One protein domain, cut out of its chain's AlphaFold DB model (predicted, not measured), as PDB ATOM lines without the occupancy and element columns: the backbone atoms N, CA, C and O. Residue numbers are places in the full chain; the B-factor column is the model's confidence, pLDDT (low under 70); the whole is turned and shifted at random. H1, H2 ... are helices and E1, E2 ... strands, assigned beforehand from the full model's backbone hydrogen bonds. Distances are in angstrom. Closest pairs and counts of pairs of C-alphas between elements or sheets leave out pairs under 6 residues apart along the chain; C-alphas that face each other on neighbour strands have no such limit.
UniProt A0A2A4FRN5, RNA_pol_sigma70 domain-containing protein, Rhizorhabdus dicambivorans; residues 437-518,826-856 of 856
ATOM      1  N   THR A 437      11.158   5.544 -93.881       87.00
ATOM      2  CA  THR A 437      12.238   6.310 -93.237       87.00
ATOM      3  C   THR A 437      13.369   5.416 -92.732       87.00
ATOM      4  O   THR A 437      14.532   5.791 -92.849       87.00
ATOM      5  N   ARG A 438      13.058   4.215 -92.225       90.06
ATOM      6  CA  ARG A 438      14.059   3.267 -91.713       90.06
ATOM      7  C   ARG A 438      14.969   2.710 -92.805       90.06
ATOM      8  O   ARG A 438      16.180   2.702 -92.618       90.06
ATOM      9  N   LEU A 439      14.415   2.327 -93.957       90.38
ATOM     10  CA  LEU A 439      15.213   1.886 -95.107       90.38
ATOM     11  C   LEU A 439      16.063   3.026 -95.672       90.38
ATOM     12  O   LEU A 439      17.238   2.832 -95.967       90.38
ATOM     13  N   ALA A 440      15.506   4.239 -95.757       89.75
ATOM     14  CA  ALA A 440      16.272   5.413 -96.164       89.75
ATOM     15  C   ALA A 440      17.427   5.725 -95.193       89.75
ATOM     16  O   ALA A 440      18.490   6.161 -95.629       89.75
ATOM     17  N   ARG A 441      17.231   5.501 -93.889       92.75
ATOM     18  CA  ARG A 441      18.267   5.636 -92.857       92.75
ATOM     19  C   ARG A 441      19.337   4.554 -92.980       92.75
ATOM     20  O   ARG A 441      20.518   4.877 -92.920       92.75
ATOM     21  N   MET A 442      18.931   3.303 -93.196       93.81
ATOM     22  CA  MET A 442      19.828   2.163 -93.406       93.81
ATOM     23  C   MET A 442      20.821   2.444 -94.541       93.81
ATOM     24  O   MET A 442      22.026   2.429 -94.315       93.81
ATOM     25  N   VAL A 443      20.335   2.791 -95.738       93.81
ATOM     26  CA  VAL A 443      21.214   3.008 -96.903       93.81
ATOM     27  C   VAL A 443      22.137   4.220 -96.753       93.81
ATOM     28  O   VAL A 443      23.269   4.197 -97.228       93.81
ATOM     29  N   ARG A 444      21.696   5.260 -96.033       93.31
ATOM     30  CA  ARG A 444      22.525   6.430 -95.712       93.31
ATOM     31  C   ARG A 444      23.633   6.101 -94.715       93.31
ATOM     32  O   ARG A 444      24.782   6.449 -94.963       93.31
ATOM     33  N   LEU A 445      23.311   5.398 -93.623       94.44
ATOM     34  CA  LEU A 445      24.311   4.918 -92.659       94.44
ATOM     35  C   LEU A 445      25.334   4.002 -93.342       94.44
ATOM     36  O   LEU A 445      26.531   4.129 -93.084       94.44
ATOM     37  N   HIS A 446      24.873   3.129 -94.242       95.19
ATOM     38  CA  HIS A 446      25.748   2.265 -95.028       95.19
ATOM     39  C   HIS A 446      26.702   3.066 -95.912       95.19
ATOM     40  O   HIS A 446      27.911   2.873 -95.836       95.19
ATOM     41  N   ALA A 447      26.177   3.996 -96.714       92.94
ATOM     42  CA  ALA A 447      26.998   4.804 -97.611       92.94
ATOM     43  C   ALA A 447      28.026   5.650 -96.842       92.94
ATOM     44  O   ALA A 447      29.184   5.694 -97.245       92.94
ATOM     45  N   MET A 448      27.658   6.211 -95.684       92.06
ATOM     46  CA  MET A 448      28.612   6.898 -94.810       92.06
ATOM     47  C   MET A 448      29.729   5.965 -94.308       92.06
ATOM     48  O   MET A 448      30.904   6.327 -94.336       92.06
ATOM     49  N   LEU A 449      29.397   4.750 -93.855       92.62
ATOM     50  CA  LEU A 449      30.411   3.777 -93.426       92.62
ATOM     51  C   LEU A 449      31.307   3.315 -94.583       92.62
ATOM     52  O   LEU A 449      32.510   3.130 -94.389       92.62
ATOM     53  N   ALA A 450      30.735   3.131 -95.772       91.31
ATOM     54  CA  ALA A 450      31.470   2.740 -96.967       91.31
ATOM     55  C   ALA A 450      32.444   3.841 -97.408       91.31
ATOM     56  O   ALA A 450      33.606   3.548 -97.681       91.31
ATOM     57  N   GLU A 451      32.006   5.104 -97.389       88.38
ATOM     58  CA  GLU A 451      32.842   6.271 -97.692       88.38
ATOM     59  C   GLU A 451      33.987   6.436 -96.680       88.38
ATOM     60  O   GLU A 451      35.119   6.741 -97.058       88.38
ATOM     61  N   ALA A 452      33.738   6.172 -95.392       87.50
ATOM     62  CA  ALA A 452      34.789   6.203 -94.378       87.50
ATOM     63  C   ALA A 452      35.889   5.153 -94.623       87.50
ATOM     64  O   ALA A 452      37.039   5.359 -94.224       87.50
ATOM     65  N   GLY A 453      35.543   4.009 -95.228       86.12
ATOM     66  CA  GLY A 453      36.470   2.923 -95.574       86.12
ATOM     67  C   GLY A 453      37.160   2.244 -94.380       86.12
ATOM     68  O   GLY A 453      38.015   1.374 -94.562       86.12
ATOM     69  N   GLN A 454      36.817   2.633 -93.152       87.31
ATOM     70  CA  GLN A 454      37.400   2.157 -91.903       87.31
ATOM     71  C   GLN A 454      36.307   1.979 -90.843       87.31
ATOM     72  O   GLN A 454      35.262   2.625 -90.932       87.31
ATOM     73  N   PRO A 455      36.532   1.130 -89.823       90.38
ATOM     74  CA  PRO A 455      35.564   0.950 -88.752       90.38
ATOM     75  C   PRO A 455      35.264   2.262 -88.017       90.38
ATOM     76  O   PRO A 455      36.183   3.006 -87.670       90.38
ATOM     77  N   MET A 456      33.990   2.514 -87.729       89.94
ATOM     78  CA  MET A 456      33.541   3.683 -86.974       89.94
ATOM     79  C   MET A 456      32.681   3.279 -85.789       89.94
ATOM     80  O   MET A 456      31.768   2.470 -85.922       89.94
ATOM     81  N   GLU A 457      32.929   3.900 -84.638       87.50
ATOM     82  CA  GLU A 457      32.042   3.792 -83.482       87.50
ATOM     83  C   GLU A 457      30.654   4.350 -83.819       87.50
ATOM     84  O   GLU A 457      30.523   5.446 -84.376       87.50
ATOM     85  N   ILE A 458      29.609   3.616 -83.447       87.50
ATOM     86  CA  ILE A 458      28.234   3.975 -83.784       87.50
ATOM     87  C   ILE A 458      27.804   5.346 -83.242       87.50
ATOM     88  O   ILE A 458      27.094   6.079 -83.928       87.50
ATOM     89  N   ALA A 459      28.268   5.746 -82.051       82.69
ATOM     90  CA  ALA A 459      27.946   7.056 -81.482       82.69
ATOM     91  C   ALA A 459      28.494   8.199 -82.354       82.69
ATOM     92  O   ALA A 459      27.804   9.193 -82.602       82.69
ATOM     93  N   ARG A 460      29.710   8.028 -82.889       85.06
ATOM     94  CA  ARG A 460      30.319   8.962 -83.842       85.06
ATOM     95  C   ARG A 460      29.566   8.972 -85.173       85.06
ATOM     96  O   ARG A 460      29.281  10.054 -85.685       85.06
ATOM     97  N   LEU A 461      29.226   7.794 -85.700       89.62
ATOM     98  CA  LEU A 461      28.465   7.653 -86.944       89.62
ATOM     99  C   LEU A 461      27.111   8.371 -86.854       89.62
ATOM    100  O   LEU A 461      26.781   9.179 -87.717       89.62
ATOM    101  N   VAL A 462      26.352   8.142 -85.778       88.81
ATOM    102  CA  VAL A 462      25.039   8.772 -85.566       88.81
ATOM    103  C   VAL A 462      25.153  10.279 -85.349       88.81
ATOM    104  O   VAL A 462      24.322  11.034 -85.853       88.81
ATOM    105  N   GLY A 463      26.195  10.742 -84.650       82.94
ATOM    106  CA  GLY A 463      26.471  12.172 -84.509       82.94
ATOM    107  C   GLY A 463      26.636  12.870 -85.864       82.94
ATOM    108  O   GLY A 463      26.046  13.924 -86.094       82.94
ATOM    109  N   GLN A 464      27.374  12.251 -86.786       85.94
ATOM    110  CA  GLN A 464      27.561  12.764 -88.146       85.94
ATOM    111  C   GLN A 464      26.306  12.601 -89.007       85.94
ATOM    112  O   GLN A 464      25.972  13.498 -89.778       85.94
ATOM    113  N   TYR A 465      25.572  11.500 -88.840       89.94
ATOM    114  CA  TYR A 465      24.321  11.260 -89.555       89.94
ATOM    115  C   TYR A 465      23.312  12.376 -89.273       89.94
ATOM    116  O   TYR A 465      22.772  12.973 -90.198       89.94
ATOM    117  N   ARG A 466      23.115  12.725 -87.996       87.69
ATOM    118  CA  ARG A 466      22.221  13.821 -87.582       87.69
ATOM    119  C   ARG A 466      22.671  15.184 -88.097       87.69
ATOM    120  O   ARG A 466      21.839  16.055 -88.317       87.69
ATOM    121  N   PHE A 467      23.978  15.383 -88.262       84.88
ATOM    122  CA  PHE A 467      24.511  16.615 -88.834       84.88
ATOM    123  C   PHE A 467      24.148  16.751 -90.320       84.88
ATOM    124  O   PHE A 467      23.757  17.835 -90.750       84.88
ATOM    125  N   LEU A 468      24.238  15.662 -91.089       85.81
ATOM    126  CA  LEU A 468      23.877  15.639 -92.513       85.81
ATOM    127  C   LEU A 468      22.358  15.611 -92.741       85.81
ATOM    128  O   LEU A 468      21.868  16.178 -93.716       85.81
ATOM    129  N   PHE A 469      21.610  14.979 -91.836       87.69
ATOM    130  CA  PHE A 469      20.164  14.780 -91.937       87.69
ATOM    131  C   PHE A 469      19.451  15.302 -90.680       87.69
ATOM    132  O   PHE A 469      18.937  14.509 -89.890       87.69
ATOM    133  N   PRO A 470      19.387  16.633 -90.477       82.81
ATOM    134  CA  PRO A 470      18.829  17.227 -89.259       82.81
ATOM    135  C   PRO A 470      17.332  16.940 -89.061       82.81
ATOM    136  O   PRO A 470      16.848  16.976 -87.932       82.81
ATOM    137  N   ASP A 471      16.613  16.622 -90.141       85.19
ATOM    138  CA  ASP A 471      15.189  16.272 -90.106       85.19
ATOM    139  C   ASP A 471      14.931  14.819 -89.656       85.19
ATOM    140  O   ASP A 471      13.787  14.455 -89.381       85.19
ATOM    141  N   ASP A 472      15.970  13.978 -89.564       86.56
ATOM    142  CA  ASP A 472      15.870  12.601 -89.076       86.56
ATOM    143  C   ASP A 472      16.540  12.446 -87.699       86.56
ATOM    144  O   ASP A 472      17.764  12.371 -87.567       86.56
ATOM    145  N   LEU A 473      15.717  12.331 -86.651       80.56
ATOM    146  CA  LEU A 473      16.143  12.178 -85.254       80.56
ATOM    147  C   LEU A 473      16.632  10.752 -84.923       80.56
ATOM    148  O   LEU A 473      16.255  10.172 -83.907       80.56
ATOM    149  N   CYS A 474      17.490  10.181 -85.766       85.31
ATOM    150  CA  CYS A 474      18.057   8.841 -85.608       85.31
ATOM    151  C   CYS A 474      18.818   8.701 -84.280       85.31
ATOM    152  O   CYS A 474      19.795   9.413 -84.061       85.31
ATOM    153  N   SER A 475      18.396   7.827 -83.364       82.12
ATOM    154  CA  SER A 475      19.176   7.472 -82.165       82.12
ATOM    155  C   SER A 475      20.234   6.403 -82.447       82.12
ATOM    156  O   SER A 475      20.177   5.715 -83.462       82.12
ATOM    157  N   VAL A 476      21.190   6.223 -81.524       82.38
ATOM    158  CA  VAL A 476      22.135   5.092 -81.590       82.38
ATOM    159  C   VAL A 476      21.376   3.774 -81.687       82.38
ATOM    160  O   VAL A 476      21.674   2.963 -82.554       82.38
ATOM    161  N   ARG A 477      20.323   3.612 -80.882       80.81
ATOM    162  CA  ARG A 477      19.491   2.413 -80.916       80.81
ATOM    163  C   ARG A 477      18.781   2.221 -82.257       80.81
ATOM    164  O   ARG A 477      18.705   1.095 -82.736       80.81
ATOM    165  N   ASP A 478      18.277   3.295 -82.864       85.62
ATOM    166  CA  ASP A 478      17.658   3.225 -84.191       85.62
ATOM    167  C   ASP A 478      18.659   2.783 -85.261       85.62
ATOM    168  O   ASP A 478      18.312   1.966 -86.113       85.62
ATOM    169  N   ALA A 479      19.886   3.313 -85.210       90.50
ATOM    170  CA  ALA A 479      20.966   2.926 -86.110       90.50
ATOM    171  C   ALA A 479      21.348   1.451 -85.921       90.50
ATOM    172  O   ALA A 479      21.421   0.723 -86.902       90.50
ATOM    173  N   GLU A 480      21.509   0.978 -84.682       87.06
ATOM    174  CA  GLU A 480      21.787  -0.441 -84.419       87.06
ATOM    175  C   GLU A 480      20.706  -1.351 -84.989       87.06
ATOM    176  O   GLU A 480      21.041  -2.343 -85.618       87.06
ATOM    177  N   ILE A 481      19.424  -1.021 -84.791       85.31
ATOM    178  CA  ILE A 481      18.311  -1.850 -85.275       85.31
ATOM    179  C   ILE A 481      18.378  -2.013 -86.795       85.31
ATOM    180  O   ILE A 481      18.251  -3.130 -87.290       85.31
ATOM    181  N   VAL A 482      18.575  -0.919 -87.539       91.25
ATOM    182  CA  VAL A 482      18.607  -1.002 -89.007       91.25
ATOM    183  C   VAL A 482      19.905  -1.615 -89.530       91.25
ATOM    184  O   VAL A 482      19.873  -2.288 -90.551       91.25
ATOM    185  N   MET A 483      21.039  -1.414 -88.854       91.94
ATOM    186  CA  MET A 483      22.319  -1.981 -89.291       91.94
ATOM    187  C   MET A 483      22.423  -3.477 -88.976       91.94
ATOM    188  O   MET A 483      22.869  -4.249 -89.815       91.94
ATOM    189  N   ASP A 484      21.958  -3.903 -87.800       87.25
ATOM    190  CA  ASP A 484      21.948  -5.314 -87.395       87.25
ATOM    191  C   ASP A 484      21.009  -6.155 -88.274       87.25
ATOM    192  O   ASP A 484      21.302  -7.313 -88.563       87.25
ATOM    193  N   ALA A 485      19.913  -5.561 -88.760       87.62
ATOM    194  CA  ALA A 485      18.981  -6.218 -89.674       87.62
ATOM    195  C   ALA A 485      19.567  -6.486 -91.075       87.62
ATOM    196  O   ALA A 485      19.046  -7.341 -91.779       87.62
ATOM    197  N   ALA A 486      20.634  -5.795 -91.492       90.00
ATOM    198  CA  ALA A 486      21.200  -5.909 -92.840       90.00
ATOM    199  C   ALA A 486      22.652  -6.438 -92.813       90.00
ATOM    200  O   ALA A 486      23.597  -5.690 -93.085       90.00
ATOM    201  N   PRO A 487      22.863  -7.733 -92.505       87.75
ATOM    202  CA  PRO A 487      24.197  -8.335 -92.401       87.75
ATOM    203  C   PRO A 487      24.952  -8.399 -93.737       87.75
ATOM    204  O   PRO A 487      26.153  -8.653 -93.742       87.75
ATOM    205  N   HIS A 488      24.277  -8.173 -94.866       90.19
ATOM    206  CA  HIS A 488      24.894  -8.030 -96.187       90.19
ATOM    207  C   HIS A 488      25.502  -6.641 -96.428       90.19
ATOM    208  O   HIS A 488      26.306  -6.480 -97.347       90.19
ATOM    209  N   LEU A 489      25.131  -5.652 -95.607       92.44
ATOM    210  CA  LEU A 489      25.609  -4.267 -95.661       92.44
ATOM    211  C   LEU A 489      26.519  -3.921 -94.480       92.44
ATOM    212  O   LEU A 489      27.423  -3.104 -94.613       92.44
ATOM    213  N   PHE A 490      26.309  -4.514 -93.308       93.38
ATOM    214  CA  PHE A 490      27.000  -4.090 -92.092       93.38
ATOM    215  C   PHE A 490      27.691  -5.243 -91.382       93.38
ATOM    216  O   PHE A 490      27.134  -6.324 -91.204       93.38
ATOM    217  N   LEU A 491      28.898  -4.962 -90.895       92.06
ATOM    218  CA  LEU A 491      29.636  -5.841 -90.004       92.06
ATOM    219  C   LEU A 491      30.019  -5.086 -88.737       92.06
ATOM    220  O   LEU A 491      30.755  -4.099 -88.774       92.06
ATOM    221  N   GLU A 492      29.552  -5.578 -87.599       90.62
ATOM    222  CA  GLU A 492      30.012  -5.107 -86.300       90.62
ATOM    223  C   GLU A 492      31.378  -5.727 -85.967       90.62
ATOM    224  O   GLU A 492      31.598  -6.929 -86.131       90.62
ATOM    225  N   LEU A 493      32.298  -4.905 -85.469       91.06
ATOM    226  CA  LEU A 493      33.589  -5.316 -84.929       91.06
ATOM    227  C   LEU A 493      33.555  -5.274 -83.387       91.06
ATOM    228  O   LEU A 493      32.634  -5.790 -82.764       91.06
ATOM    229  N   CYS A 494      34.594  -4.732 -82.747       84.44
ATOM    230  CA  CYS A 494      34.667  -4.602 -81.290       84.44
ATOM    231  C   CYS A 494      34.189  -3.219 -80.830       84.44
ATOM    232  O   CYS A 494      34.268  -2.251 -81.583       84.44
ATOM    233  N   ASP A 495      33.710  -3.145 -79.586       77.62
ATOM    234  CA  ASP A 495      33.362  -1.898 -78.889       77.62
ATOM    235  C   ASP A 495      32.410  -0.982 -79.682       77.62
ATOM    236  O   ASP A 495      32.636   0.218 -79.809       77.62
ATOM    237  N   ALA A 496      31.342  -1.571 -80.235       79.81
ATOM    238  CA  ALA A 496      30.323  -0.882 -81.034       79.81
ATOM    239  C   ALA A 496      30.870  -0.150 -82.279       79.81
ATOM    240  O   ALA A 496      30.237   0.776 -82.795       79.81
ATOM    241  N   ALA A 497      32.038  -0.568 -82.777       88.50
ATOM    242  CA  ALA A 497      32.536  -0.158 -84.078       88.50
ATOM    243  C   ALA A 497      31.878  -0.982 -85.186       88.50
ATOM    244  O   ALA A 497      31.810  -2.206 -85.103       88.50
ATOM    245  N   TRP A 498      31.451  -0.314 -86.247       93.31
ATOM    246  CA  TRP A 498      30.834  -0.923 -87.418       93.31
ATOM    247  C   TRP A 498      31.639  -0.601 -88.665       93.31
ATOM    248  O   TRP A 498      32.277   0.448 -88.758       93.31
ATOM    249  N   VAL A 499      31.613  -1.510 -89.628       93.62
ATOM    250  CA  VAL A 499      32.196  -1.320 -90.954       93.62
ATOM    251  C   VAL A 499      31.175  -1.721 -92.011       93.62
ATOM    252  O   VAL A 499      30.374  -2.631 -91.794       93.62
ATOM    253  N   ALA A 500      31.197  -1.026 -93.144       93.75
ATOM    254  CA  ALA A 500      30.408  -1.407 -94.304       93.75
ATOM    255  C   ALA A 500      30.955  -2.692 -94.944       93.75
ATOM    256  O   ALA A 500      32.171  -2.921 -94.998       93.75
ATOM    257  N   ILE A 501      30.039  -3.510 -95.443       91.50
ATOM    258  CA  ILE A 501      30.275  -4.598 -96.383       91.50
ATOM    259  C   ILE A 501      29.794  -4.083 -97.734       91.50
ATOM    260  O   ILE A 501      28.689  -3.569 -97.817       91.50
ATOM    261  N   ASN A 502      30.565  -4.310 -98.803       83.94
ATOM    262  CA  ASN A 502      30.253  -3.816-100.150       83.94
ATOM    263  C   ASN A 502      30.598  -2.330-100.377       83.94
ATOM    264  O   ASN A 502      31.111  -1.641 -99.496       83.94
ATOM    265  N   LEU A 503      30.407  -1.873-101.616       83.56
ATOM    266  CA  LEU A 503      30.572  -0.473-102.000       83.56
ATOM    267  C   LEU A 503      29.379   0.358-101.513       83.56
ATOM    268  O   LEU A 503      28.261  -0.146-101.401       83.56
ATOM    269  N   GLY A 504      29.626   1.635-101.229       80.00
ATOM    270  CA  GLY A 504      28.562   2.599-100.955       80.00
ATOM    271  C   GLY A 504      27.752   2.910-102.214       80.00
ATOM    272  O   GLY A 504      28.194   2.646-103.330       80.00
ATOM    273  N   GLY A 505      26.555   3.458-102.016       78.38
ATOM    274  CA  GLY A 505      25.778   4.088-103.081       78.38
ATOM    275  C   GLY A 505      26.250   5.525-103.316       78.38
ATOM    276  O   GLY A 505      27.308   5.753-103.884       78.38
ATOM    277  N   GLU A 506      25.456   6.495-102.867       79.44
ATOM    278  CA  GLU A 506      25.744   7.928-102.998       79.44
ATOM    279  C   GLU A 506      26.853   8.398-102.037       79.44
ATOM    280  O   GLU A 506      26.876   8.014-100.865       79.44
ATOM    281  N   GLU A 507      27.757   9.249-102.530       76.31
ATOM    282  CA  GLU A 507      28.804   9.896-101.731       76.31
ATOM    283  C   GLU A 507      28.234  11.120-100.994       76.31
ATOM    284  O   GLU A 507      27.574  11.969-101.598       76.31
ATOM    285  N   PHE A 508      28.508  11.251 -99.692       66.88
ATOM    286  CA  PHE A 508      28.024  12.370 -98.872       66.88
ATOM    287  C   PHE A 508      29.104  13.426 -98.592       66.88
ATOM    288  O   PHE A 508      28.818  14.466 -97.988       66.88
ATOM    289  N   GLY A 509      30.325  13.201 -99.082       62.06
ATOM    290  CA  GLY A 509      31.471  14.072 -98.886       62.06
ATOM    291  C   GLY A 509      32.219  13.767 -97.583       62.06
ATOM    292  O   GLY A 509      31.746  13.024 -96.721       62.06
ATOM    293  N   PRO A 510      33.407  14.374 -97.391       59.38
ATOM    294  CA  PRO A 510      34.339  13.960 -96.357       59.38
ATOM    295  C   PRO A 510      33.719  14.036 -94.964       59.38
ATOM    296  O   PRO A 510      33.402  15.101 -94.431       59.38
ATOM    297  N   ILE A 511      33.629  12.866 -94.344       60.44
ATOM    298  CA  ILE A 511      33.116  12.684 -92.998       60.44
ATOM    299  C   ILE A 511      34.065  13.357 -91.989       60.44
ATOM    300  O   ILE A 511      35.140  12.849 -91.654       60.44
ATOM    301  N   HIS A 512      33.679  14.529 -91.482       56.59
ATOM    302  CA  HIS A 512      34.484  15.282 -90.518       56.59
ATOM    303  C   HIS A 512      34.410  14.692 -89.106       56.59
ATOM    304  O   HIS A 512      33.357  14.261 -88.640       56.59
ATOM    305  N   ALA A 513      35.530  14.714 -88.379       52.31
ATOM    306  CA  ALA A 513      35.559  14.386 -86.958       52.31
ATOM    307  C   ALA A 513      34.868  15.497 -86.144       52.31
ATOM    308  O   ALA A 513      35.507  16.458 -85.725       52.31
ATOM    309  N   SER A 514      33.558  15.385 -85.941       50.78
ATOM    310  CA  SER A 514      32.821  16.186 -84.963       50.78
ATOM    311  C   SER A 514      32.739  15.439 -83.634       50.78
ATOM    312  O   SER A 514      32.579  14.216 -83.616       50.78
ATOM    313  N   SER A 515      32.815  16.165 -82.516       51.41
ATOM    314  CA  SER A 515      32.465  15.599 -81.211       51.41
ATOM    315  C   SER A 515      31.009  15.117 -81.225       51.41
ATOM    316  O   SER A 515      30.171  15.779 -81.847       51.41
ATOM    317  N   PRO A 516      30.694  13.986 -80.572       53.12
ATOM    318  CA  PRO A 516      29.321  13.512 -80.469       53.12
ATOM    319  C   PRO A 516      28.441  14.607 -79.854       53.12
ATOM    320  O   PRO A 516      28.844  15.283 -78.904       53.12
ATOM    321  N   ALA A 517      27.257  14.816 -80.432       52.50
ATOM    322  CA  ALA A 517      26.270  15.722 -79.859       52.50
ATOM    323  C   ALA A 517      25.905  15.238 -78.443       52.50
ATOM    324  O   ALA A 517      25.835  14.022 -78.233       52.50
ATOM    325  N   PRO A 518      25.676  16.149 -77.480       55.22
ATOM    326  CA  PRO A 518      25.274  15.748 -76.141       55.22
ATOM    327  C   PRO A 518      23.987  14.911 -76.215       55.22
ATOM    328  O   PRO A 518      23.107  15.215 -77.031       55.22
ATOM    329  N   SER A 826      28.099 -18.731 -66.184       56.69
ATOM    330  CA  SER A 826      28.937 -17.738 -65.548       56.69
ATOM    331  C   SER A 826      27.987 -16.966 -64.653       56.69
ATOM    332  O   SER A 826      27.206 -16.157 -65.149       56.69
ATOM    333  N   ASP A 827      28.068 -17.181 -63.339       62.25
ATOM    334  CA  ASP A 827      27.429 -16.316 -62.330       62.25
ATOM    335  C   ASP A 827      27.881 -14.844 -62.460       62.25
ATOM    336  O   ASP A 827      27.435 -13.971 -61.718       62.25
ATOM    337  N   ASP A 828      28.803 -14.541 -63.381       79.31
ATOM    338  CA  ASP A 828      29.285 -13.199 -63.603       79.31
ATOM    339  C   ASP A 828      28.313 -12.334 -64.418       79.31
ATOM    340  O   ASP A 828      28.028 -12.630 -65.588       79.31
ATOM    341  N   PRO A 829      27.912 -11.179 -63.869       81.50
ATOM    342  CA  PRO A 829      26.906 -10.353 -64.511       81.50
ATOM    343  C   PRO A 829      27.317  -9.737 -65.853       81.50
ATOM    344  O   PRO A 829      26.465  -9.507 -66.709       81.50
ATOM    345  N   LEU A 830      28.609  -9.462 -66.073       83.25
ATOM    346  CA  LEU A 830      29.084  -8.868 -67.327       83.25
ATOM    347  C   LEU A 830      29.012  -9.879 -68.471       83.25
ATOM    348  O   LEU A 830      28.689  -9.516 -69.599       83.25
ATOM    349  N   GLU A 831      29.338 -11.138 -68.197       78.88
ATOM    350  CA  GLU A 831      29.295 -12.186 -69.213       78.88
ATOM    351  C   GLU A 831      27.856 -12.520 -69.611       78.88
ATOM    352  O   GLU A 831      27.569 -12.584 -70.805       78.88
ATOM    353  N   GLN A 832      26.943 -12.603 -68.636       77.62
ATOM    354  CA  GLN A 832      25.504 -12.761 -68.880       77.62
ATOM    355  C   GLN A 832      24.932 -11.618 -69.724       77.62
ATOM    356  O   GLN A 832      24.177 -11.845 -70.668       77.62
ATOM    357  N   LEU A 833      25.321 -10.381 -69.412       77.62
ATOM    358  CA  LEU A 833      24.911  -9.177 -70.128       77.62
ATOM    359  C   LEU A 833      25.369  -9.198 -71.594       77.62
ATOM    360  O   LEU A 833      24.568  -8.929 -72.491       77.62
ATOM    361  N   LEU A 834      26.630  -9.549 -71.861       78.06
ATOM    362  CA  LEU A 834      27.147  -9.571 -73.233       78.06
ATOM    363  C   LEU A 834      26.632 -10.784 -74.025       78.06
ATOM    364  O   LEU A 834      26.527 -10.750 -75.251       78.06
ATOM    365  N   GLU A 835      26.303 -11.876 -73.339       73.94
ATOM    366  CA  GLU A 835      25.645 -13.029 -73.946       73.94
ATOM    367  C   GLU A 835      24.181 -12.733 -74.287       73.94
ATOM    368  O   GLU A 835      23.730 -13.080 -75.375       73.94
ATOM    369  N   ALA A 836      23.455 -12.016 -73.428       69.62
ATOM    370  CA  ALA A 836      22.108 -11.539 -73.733       69.62
ATOM    371  C   ALA A 836      22.092 -10.608 -74.957       69.62
ATOM    372  O   ALA A 836      21.190 -10.712 -75.789       69.62
ATOM    373  N   GLN A 837      23.104  -9.745 -75.104       71.88
ATOM    374  CA  GLN A 837      23.283  -8.917 -76.301       71.88
ATOM    375  C   GLN A 837      23.523  -9.771 -77.554       71.88
ATOM    376  O   GLN A 837      22.970  -9.473 -78.607       71.88
ATOM    377  N   ARG A 838      24.289 -10.861 -77.445       71.50
ATOM    378  CA  ARG A 838      24.478 -11.808 -78.553       71.50
ATOM    379  C   ARG A 838      23.208 -12.562 -78.917       71.50
ATOM    380  O   ARG A 838      22.850 -12.546 -80.082       71.50
ATOM    381  N   ARG A 839      22.465 -13.082 -77.935       65.25
ATOM    382  CA  ARG A 839      21.138 -13.693 -78.162       65.25
ATOM    383  C   ARG A 839      20.134 -12.706 -78.769       65.25
ATOM    384  O   ARG A 839      19.165 -13.082 -79.421       65.25
ATOM    385  N   ALA A 840      20.311 -11.403 -78.537       61.28
ATOM    386  CA  ALA A 840      19.511 -10.386 -79.214       61.28
ATOM    387  C   ALA A 840      19.807 -10.298 -80.721       61.28
ATOM    388  O   ALA A 840      18.903  -9.929 -81.465       61.28
ATOM    389  N   ARG A 841      21.016 -10.685 -81.139       64.75
ATOM    390  CA  ARG A 841      21.563 -10.624 -82.504       64.75
ATOM    391  C   ARG A 841      21.476 -11.958 -83.261       64.75
ATOM    392  O   ARG A 841      22.064 -12.098 -84.335       64.75
ATOM    393  N   ASP A 842      20.752 -12.938 -82.718       70.25
ATOM    394  CA  ASP A 842      20.554 -14.242 -83.356       70.25
ATOM    395  C   ASP A 842      20.010 -14.073 -84.786       70.25
ATOM    396  O   ASP A 842      19.171 -13.208 -85.054       70.25
ATOM    397  N   ALA A 843      20.491 -14.903 -85.716       67.31
ATOM    398  CA  ALA A 843      20.184 -14.792 -87.145       67.31
ATOM    399  C   ALA A 843      18.670 -14.769 -87.440       67.31
ATOM    400  O   ALA A 843      18.219 -13.934 -88.220       67.31
ATOM    401  N   GLU A 844      17.874 -15.590 -86.741       69.38
ATOM    402  CA  GLU A 844      16.407 -15.604 -86.880       69.38
ATOM    403  C   GLU A 844      15.767 -14.247 -86.545       69.38
ATOM    404  O   GLU A 844      14.826 -13.811 -87.208       69.38
ATOM    405  N   ARG A 845      16.287 -13.542 -85.530       77.62
ATOM    406  CA  ARG A 845      15.776 -12.217 -85.145       77.62
ATOM    407  C   ARG A 845      16.175 -11.148 -86.148       77.62
ATOM    408  O   ARG A 845      15.363 -10.264 -86.423       77.62
ATOM    409  N   ARG A 846      17.397 -11.226 -86.688       79.06
ATOM    410  CA  ARG A 846      17.867 -10.310 -87.737       79.06
ATOM    411  C   ARG A 846      17.001 -10.433 -88.983       79.06
ATOM    412  O   ARG A 846      16.486  -9.417 -89.438       79.06
ATOM    413  N   GLN A 847      16.746 -11.661 -89.435       80.00
ATOM    414  CA  GLN A 847      15.902 -11.905 -90.604       80.00
ATOM    415  C   GLN A 847      14.471 -11.410 -90.386       80.00
ATOM    416  O   GLN A 847      13.972 -10.620 -91.178       80.00
ATOM    417  N   ALA A 848      13.846 -11.765 -89.258       83.50
ATOM    418  CA  ALA A 848      12.493 -11.299 -88.948       83.50
ATOM    419  C   ALA A 848      12.395  -9.763 -88.872       83.50
ATOM    420  O   ALA A 848      11.372  -9.180 -89.232       83.50
ATOM    421  N   THR A 849      13.453  -9.099 -88.398       82.75
ATOM    422  CA  THR A 849      13.514  -7.633 -88.360       82.75
ATOM    423  C   THR A 849      13.677  -7.054 -89.761       82.75
ATOM    424  O   THR A 849      13.007  -6.075 -90.076       82.75
ATOM    425  N   LEU A 850      14.523  -7.648 -90.608       82.81
ATOM    426  CA  LEU A 850      14.692  -7.225 -91.996       82.81
ATOM    427  C   LEU A 850      13.389  -7.368 -92.782       82.81
ATOM    428  O   LEU A 850      12.956  -6.401 -93.396       82.81
ATOM    429  N   ASP A 851      12.729  -8.522 -92.696       84.50
ATOM    430  CA  ASP A 851      11.458  -8.777 -93.379       84.50
ATOM    431  C   ASP A 851      10.406  -7.738 -92.976       84.50
ATOM    432  O   ASP A 851       9.763  -7.124 -93.825       84.50
ATOM    433  N   TRP A 852      10.300  -7.452 -91.676       86.69
ATOM    434  CA  TRP A 852       9.410  -6.409 -91.174       86.69
ATOM    435  C   TRP A 852       9.760  -5.007 -91.703       86.69
ATOM    436  O   TRP A 852       8.858  -4.243 -92.042       86.69
ATOM    437  N   LEU A 853      11.050  -4.664 -91.809       84.81
ATOM    438  CA  LEU A 853      11.499  -3.392 -92.393       84.81
ATOM    439  C   LEU A 853      11.216  -3.291 -93.898       84.81
ATOM    440  O   LEU A 853      11.074  -2.181 -94.403       84.81
ATOM    441  N   LEU A 854      11.188  -4.419 -94.612       82.44
ATOM    442  CA  LEU A 854      10.865  -4.483 -96.039       82.44
ATOM    443  C   LEU A 854       9.347  -4.429 -96.293       82.44
ATOM    444  O   LEU A 854       8.923  -3.963 -97.353       82.44
ATOM    445  N   GLU A 855       8.537  -4.905 -95.342       81.06
ATOM    446  CA  GLU A 855       7.071  -4.824 -95.383       81.06
ATOM    447  C   GLU A 855       6.525  -3.416 -95.070       81.06
ATOM    448  O   GLU A 855       5.474  -3.035 -95.603       81.06
ATOM    449  N   GLU A 856       7.213  -2.666 -94.201       75.19
ATOM    450  CA  GLU A 856       6.880  -1.290 -93.784       75.19
ATOM    451  C   GLU A 856       7.127  -0.242 -94.888       75.19
ATOM    452  O   GLU A 856       6.173   0.522 -95.191       75.19
TER     453      GLU A 856
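Overview. This is residues 437 to 518 and 826 to 856 of the 856 residues of the protein "RNA_pol_sigma70 domain-containing protein" of Rhizorhabdus dicambivorans (UniProt A0A2A4FRN5). Three helices, H1, H2 and H3, cross one another steeply in a compact body, with the small hairpin of E1 and E2 packed on H1. H5 lies along one side of this body, its first part near the end of H3 and its last part near the start of H1, and residues 826 to 839, of which 829 to 839 belong to H4, stick out from it. The printed part has 113 residues, mostly helix, in the order H1 H2 H3 E1 E2 H4 H5; the sheet E1 - E2 is antiparallel. It is compact, with a radius of gyration of the C-alphas of 14.6 A and spans of 47 by 34 by 26 A.

Along the chain. H1, residues 437 to 452, begins with C-alpha 437 at (12.238, 6.310, -93.237) and is 22.6 A long. H2 is residues 458 to 468 and H3 residues 476 to 484. E1 is residues 490 to 492, E2 residues 497 to 500. H4, residues 829 to 840, is 16.5 A long; H5, residues 843 to 855, is 18.4 A long and ends with C-alpha 855 at (7.071, -4.824, -95.383).

Arrangement. H1 is the hub. It touches H3, about perpendicular at 83 degrees, the closest C-alphas being those of Met 442 and Val 482, 5.6 A apart. With residues 445 to 449 alone it touches H2, closest at the C-alphas of Leu 445 and Tyr 465, 7.1 A. H1 and H5 only just touch, only at their ends, with 3 pairs of C-alphas within 8 A, the closest those of Leu 439 and Leu 853, 7.0 A. In the E1 and E2 hairpin, N 491 and O 499 are 2.9 A apart, within hydrogen-bond range. In H1, H2, H3, H4 and H5 every O i to N i+4 pair is within that range.

Size, cuts and confidence. Residues 519 to 825 are not printed; C-alphas 518 and 826 are 35.3 A apart across this cut. Of the links printed whole, none is long. Residues 508 to 518 are among the 19 with pLDDT under 70.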